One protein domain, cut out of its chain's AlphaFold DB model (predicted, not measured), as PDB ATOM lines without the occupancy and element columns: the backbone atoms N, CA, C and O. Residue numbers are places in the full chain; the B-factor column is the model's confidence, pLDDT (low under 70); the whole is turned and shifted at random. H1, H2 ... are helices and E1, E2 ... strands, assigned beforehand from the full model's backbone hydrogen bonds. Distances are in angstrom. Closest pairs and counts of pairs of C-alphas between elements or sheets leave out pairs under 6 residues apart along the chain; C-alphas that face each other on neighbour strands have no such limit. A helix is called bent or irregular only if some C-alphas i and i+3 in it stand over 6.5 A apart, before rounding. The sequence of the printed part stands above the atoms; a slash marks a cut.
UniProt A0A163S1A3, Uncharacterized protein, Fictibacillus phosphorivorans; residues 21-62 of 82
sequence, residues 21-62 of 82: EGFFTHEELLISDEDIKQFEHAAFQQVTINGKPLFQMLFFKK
ATOM      1  N   GLU A  21     193.501 172.755 237.024       86.00
ATOM      2  CA  GLU A  21     192.701 172.175 235.942       86.00
ATOM      3  C   GLU A  21     191.960 170.908 236.406       86.00
ATOM      4  O   GLU A  21     192.503 170.073 237.132       86.00
ATOM      5  N   GLY A  22     190.697 170.771 235.995       86.06
ATOM      6  CA  GLY A  22     189.841 169.641 236.373       86.06
ATOM      7  C   GLY A  22     189.228 169.736 237.775       86.06
ATOM      8  O   GLY A  22     188.491 168.828 238.166       86.06
ATOM      9  N   PHE A  23     189.493 170.816 238.517       89.44
ATOM     10  CA  PHE A  23     188.765 171.156 239.736       89.44
ATOM     11  C   PHE A  23     187.652 172.153 239.434       89.44
ATOM     12  O   PHE A  23     187.812 173.043 238.602       89.44
ATOM     13  N   PHE A  24     186.548 172.021 240.159       89.50
ATOM     14  CA  PHE A  24     185.351 172.835 240.012       89.50
ATOM     15  C   PHE A  24     184.978 173.452 241.350       89.50
ATOM     16  O   PHE A  24     185.057 172.812 242.397       89.50
ATOM     17  N   THR A  25     184.537 174.692 241.331       89.94
ATOM     18  CA  THR A  25     183.942 175.357 242.483       89.94
ATOM     19  C   THR A  25     182.490 174.923 242.663       89.94
ATOM     20  O   THR A  25     181.844 174.410 241.750       89.94
ATOM     21  N   HIS A  26     181.932 175.157 243.852       85.25
ATOM     22  CA  HIS A  26     180.519 174.857 244.096       85.25
ATOM     23  C   HIS A  26     179.579 175.605 243.133       85.25
ATOM     24  O   HIS A  26     178.588 175.037 242.686       85.25
ATOM     25  N   GLU A  27     179.896 176.858 242.790       85.12
ATOM     26  CA  GLU A  27     179.089 177.662 241.864       85.12
ATOM     27  C   GLU A  27     179.118 177.091 240.441       85.12
ATOM     28  O   GLU A  27     178.069 176.976 239.815       85.12
ATOM     29  N   GLU A  28     180.284 176.655 239.955       87.12
ATOM     30  CA  GLU A  28     180.402 175.993 238.649       87.12
ATOM     31  C   GLU A  28     179.588 174.697 238.595       87.12
ATOM     32  O   GLU A  28     178.914 174.440 237.600       87.12
ATOM     33  N   LEU A  29     179.581 173.916 239.681       86.38
ATOM     34  CA  LEU A  29     178.768 172.701 239.767       86.38
ATOM     35  C   LEU A  29     177.267 172.991 239.809       86.38
ATOM     36  O   LEU A  29     176.499 172.253 239.203       86.38
ATOM     37  N   LEU A  30     176.843 174.059 240.490       83.06
ATOM     38  CA  LEU A  30     175.436 174.476 240.531       83.06
ATOM     39  C   LEU A  30     174.918 174.948 239.167       83.06
ATOM     40  O   LEU A  30     173.723 174.844 238.901       83.06
ATOM     41  N   ILE A  31     175.799 175.508 238.336       85.56
ATOM     42  CA  ILE A  31     175.473 175.952 236.974       85.56
ATOM     43  C   ILE A  31     175.570 174.784 235.982       85.56
ATOM     44  O   ILE A  31     174.929 174.809 234.931       85.56
ATOM     45  N   SER A  32     176.357 173.754 236.299       79.75
ATOM     46  CA  SER A  32     176.432 172.538 235.496       79.75
ATOM     47  C   SER A  32     175.144 171.717 235.617       79.75
ATOM     48  O   SER A  32     174.584 171.581 236.700       79.75
ATOM     49  N   ASP A  33     174.709 171.102 234.516       80.56
ATOM     50  CA  ASP A  33     173.616 170.110 234.514       80.56
ATOM     51  C   ASP A  33     174.096 168.727 235.017       80.56
ATOM     52  O   ASP A  33     173.472 167.691 234.785       80.56
ATOM     53  N   GLU A  34     175.266 168.677 235.667       78.50
ATOM     54  CA  GLU A  34     175.840 167.449 236.197       78.50
ATOM     55  C   GLU A  34     175.376 167.184 237.635       78.50
ATOM     56  O   GLU A  34     175.226 168.085 238.460       78.50
ATOM     57  N   ASP A  35     175.188 165.907 237.976       81.69
ATOM     58  CA  ASP A  35     174.838 165.520 239.341       81.69
ATOM     59  C   ASP A  35     176.030 165.760 240.284       81.69
ATOM     60  O   ASP A  35     177.060 165.086 240.187       81.69
ATOM     61  N   ILE A  36     175.861 166.673 241.248       79.19
ATOM     62  CA  ILE A  36     176.821 166.974 242.325       79.19
ATOM     63  C   ILE A  36     177.338 165.710 243.029       79.19
ATOM     64  O   ILE A  36     178.479 165.688 243.491       79.19
ATOM     65  N   LYS A  37     176.556 164.622 243.089       83.00
ATOM     66  CA  LYS A  37     176.992 163.344 243.683       83.00
ATOM     67  C   LYS A  37     178.185 162.706 242.964       83.00
ATOM     68  O   LYS A  37     178.867 161.863 243.552       83.00
ATOM     69  N   GLN A  38     178.442 163.090 241.715       85.81
ATOM     70  CA  GLN A  38     179.602 162.649 240.939       85.81
ATOM     71  C   GLN A  38     180.894 163.367 241.340       85.81
ATOM     72  O   GLN A  38     181.968 162.982 240.878       85.81
ATOM     73  N   PHE A  39     180.810 164.378 242.200       87.88
ATOM     74  CA  PHE A  39     181.935 165.197 242.609       87.88
ATOM     75  C   PHE A  39     182.289 164.962 244.079       87.88
ATOM     76  O   PHE A  39     181.446 164.644 244.918       87.88
ATOM     77  N   GLU A  40     183.573 165.089 244.393       89.06
ATOM     78  CA  GLU A  40     184.106 164.997 245.748       89.06
ATOM     79  C   GLU A  40     184.870 166.261 246.102       89.06
ATOM     80  O   GLU A  40     185.619 166.782 245.283       89.06
ATOM     81  N   HIS A  41     184.716 166.733 247.336       88.44
ATOM     82  CA  HIS A  41     185.537 167.818 247.853       88.44
ATOM     83  C   HIS A  41     186.980 167.334 248.055       88.44
ATOM     84  O   HIS A  41     187.260 166.542 248.959       88.44
ATOM     85  N   ALA A  42     187.891 167.843 247.230       87.81
ATOM     86  CA  ALA A  42     189.269 167.372 247.151       87.81
ATOM     87  C   ALA A  42     190.293 168.398 247.662       87.81
ATOM     88  O   ALA A  42     191.338 168.001 248.174       87.81
ATOM     89  N   ALA A  43     190.008 169.697 247.558       89.38
ATOM     90  CA  ALA A  43     190.959 170.753 247.900       89.38
ATOM     91  C   ALA A  43     190.263 172.066 248.275       89.38
ATOM     92  O   ALA A  43     189.056 172.219 248.097       89.38
ATOM     93  N   PHE A  44     191.052 173.037 248.729       89.44
ATOM     94  CA  PHE A  44     190.624 174.424 248.869       89.44
ATOM     95  C   PHE A  44     191.410 175.336 247.925       89.44
ATOM     96  O   PHE A  44     192.585 175.100 247.652       89.44
ATOM     97  N   GLN A  45     190.779 176.413 247.477       89.81
ATOM     98  CA  GLN A  45     191.440 177.541 246.833       89.81
ATOM     99  C   GLN A  45     191.495 178.713 247.806       89.81
ATOM    100  O   GLN A  45     190.469 179.120 248.345       89.81
ATOM    101  N   GLN A  46     192.678 179.280 248.016       88.81
ATOM    102  CA  GLN A  46     192.828 180.526 248.750       88.81
ATOM    103  C   GLN A  46     192.512 181.707 247.829       88.81
ATOM    104  O   GLN A  46     193.171 181.910 246.813       88.81
ATOM    105  N   VAL A  47     191.544 182.523 248.225       87.31
ATOM    106  CA  VAL A  47     191.124 183.743 247.534       87.31
ATOM    107  C   VAL A  47     191.243 184.928 248.479       87.31
ATOM    108  O   VAL A  47     190.787 184.884 249.618       87.31
ATOM    109  N   THR A  48     191.860 186.012 248.017       86.69
ATOM    110  CA  THR A  48     191.983 187.239 248.813       86.69
ATOM    111  C   THR A  48     190.820 188.164 248.493       86.69
ATOM    112  O   THR A  48     190.776 188.756 247.417       86.69
ATOM    113  N   ILE A  49     189.890 188.326 249.432       83.81
ATOM    114  CA  ILE A  49     188.729 189.211 249.277       83.81
ATOM    115  C   ILE A  49     188.807 190.287 250.355       83.81
ATOM    116  O   ILE A  49     188.926 189.987 251.542       83.81
ATOM    117  N   ASN A  50     188.770 191.557 249.944       86.81
ATOM    118  CA  ASN A  50     188.891 192.714 250.841       86.81
ATOM    119  C   ASN A  50     190.131 192.648 251.758       86.81
ATOM    120  O   ASN A  50     190.066 192.980 252.941       86.81
ATOM    121  N   GLY A  51     191.258 192.167 251.220       85.69
ATOM    122  CA  GLY A  51     192.524 192.030 251.950       85.69
ATOM    123  C   GLY A  51     192.578 190.871 252.952       85.69
ATOM    124  O   GLY A  51     193.590 190.720 253.632       85.69
ATOM    125  N   LYS A  52     191.531 190.042 253.045       84.88
ATOM    126  CA  LYS A  52     191.498 188.859 253.912       84.88
ATOM    127  C   LYS A  52     191.640 187.577 253.088       84.88
ATOM    128  O   LYS A  52     190.959 187.455 252.067       84.88
ATOM    129  N   PRO A  53     192.491 186.623 253.511       83.31
ATOM    130  CA  PRO A  53     192.534 185.310 252.892       83.31
ATOM    131  C   PRO A  53     191.280 184.530 253.290       83.31
ATOM    132  O   PRO A  53     191.016 184.307 254.468       83.31
ATOM    133  N   LEU A  54     190.512 184.129 252.291       86.00
ATOM    134  CA  LEU A  54     189.368 183.246 252.415       86.00
ATOM    135  C   LEU A  54     189.643 181.959 251.645       86.00
ATOM    136  O   LEU A  54     190.496 181.936 250.757       86.00
ATOM    137  N   PHE A  55     188.918 180.895 251.973       86.31
ATOM    138  CA  PHE A  55     189.071 179.613 251.301       86.31
ATOM    139  C   PHE A  55     187.755 179.181 250.665       86.31
ATOM    140  O   PHE A  55     186.710 179.134 251.316       86.31
ATOM    141  N   GLN A  56     187.836 178.848 249.384       87.81
ATOM    142  CA  GLN A  56     186.747 178.302 248.592       87.81
ATOM    143  C   GLN A  56     186.957 176.799 248.409       87.81
ATOM    144  O   GLN A  56     188.080 176.345 248.207       87.81
ATOM    145  N   MET A  57     185.884 176.014 248.490       89.56
ATOM    146  CA  MET A  57     185.956 174.569 248.260       89.56
ATOM    147  C   MET A  57     186.122 174.255 246.774       89.56
ATOM    148  O   MET A  57     185.387 174.784 245.936       89.56
ATOM    149  N   LEU A  58     187.042 173.338 246.482       90.12
ATOM    150  CA  LEU A  58     187.269 172.775 245.161       90.12
ATOM    151  C   LEU A  58     186.879 171.298 245.127       90.12
ATOM    152  O   LEU A  58     187.287 170.480 245.961       90.12
ATOM    153  N   PHE A  59     186.113 170.955 244.108       89.75
ATOM    154  CA  PHE A  59     185.556 169.641 243.870       89.75
ATOM    155  C   PHE A  59     186.220 168.986 242.664       89.75
ATOM    156  O   PHE A  59     186.556 169.653 241.690       89.75
ATOM    157  N   PHE A  60     186.374 167.669 242.709       89.00
ATOM    158  CA  PHE A  60     186.902 166.867 241.612       89.00
ATOM    159  C   PHE A  60     185.895 165.789 241.215       89.00
ATOM    160  O   PHE A  60     185.228 165.205 242.072       89.00
ATOM    161  N   LYS A  61     185.773 165.507 239.915       87.69
ATOM    162  CA  LYS A  61     184.846 164.490 239.406       87.69
ATOM    163  C   LYS A  61     185.380 163.090 239.711       87.69
ATOM    164  O   LYS A  61     186.403 162.683 239.164       87.69
ATOM    165  N   LYS A  62     184.654 162.316 240.524       79.81
ATOM    166  CA  LYS A  62     185.020 160.948 240.944       79.81
ATOM    167  C   LYS A  62     185.281 160.000 239.769       79.81
ATOM    168  O   LYS A  62     186.110 159.105 239.881       79.81
TER     169      LYS A  62
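AT A GLANCE: This is residues 21 to 62 of the 82 residues of an uncharacterized protein of Fictibacillus phosphorivorans (UniProt A0A163S1A3). A long, bent hairpin, E2 and E3, makes the length; away from its turn, short strand E1 pairs with E3, and small helix H1 packs beside. The printed part has 42 residues, with one named helix and three named strands in the order E1, H1, E2, E3 along the chain; the class is mostly strand, and the three strands form an antiparallel sheet in the order E1, E3, E2. The whole is only just loose, close to compact, with radius of gyration of the C-alphas 11.4 A, spanning 34 by 18 by 16 A.

IN THESE COORDINATES: E2, residues 39 to 49, spans 25.8 A and bends by 68 degrees at residue 42. E3, residues 52 to 61, spans 29.1 A, ending at C-alpha 61 (184.846, 164.490, 239.406). E1, residues 23 to 25, begins at C-alpha 23 (188.765, 171.156, 239.736); H1 is residues 26 to 31.

HOW THE PARTS SIT: Within hydrogen-bond range are N 47 and O 54 in hairpin E2 and E3, 2.8 A, and N 24 and O 59 between E1 and E3, 2.8 A. H1 is on the sheet, over none of its strands; its closest C-alphas to E3 are His 26 and Met 57, 6.9 A. In H1 every O i to N i+4 pair is within range. E1, H1 and E2 form a split strand-helix-strand unit, E3 between its same-way strands, with right-handed crossover.

THE WHOLE: The farthest C-alphas, Asp 35 and Gly 51, are 34.3 A apart. The printed part has no cut, and no printed residue is under 70 in pLDDT.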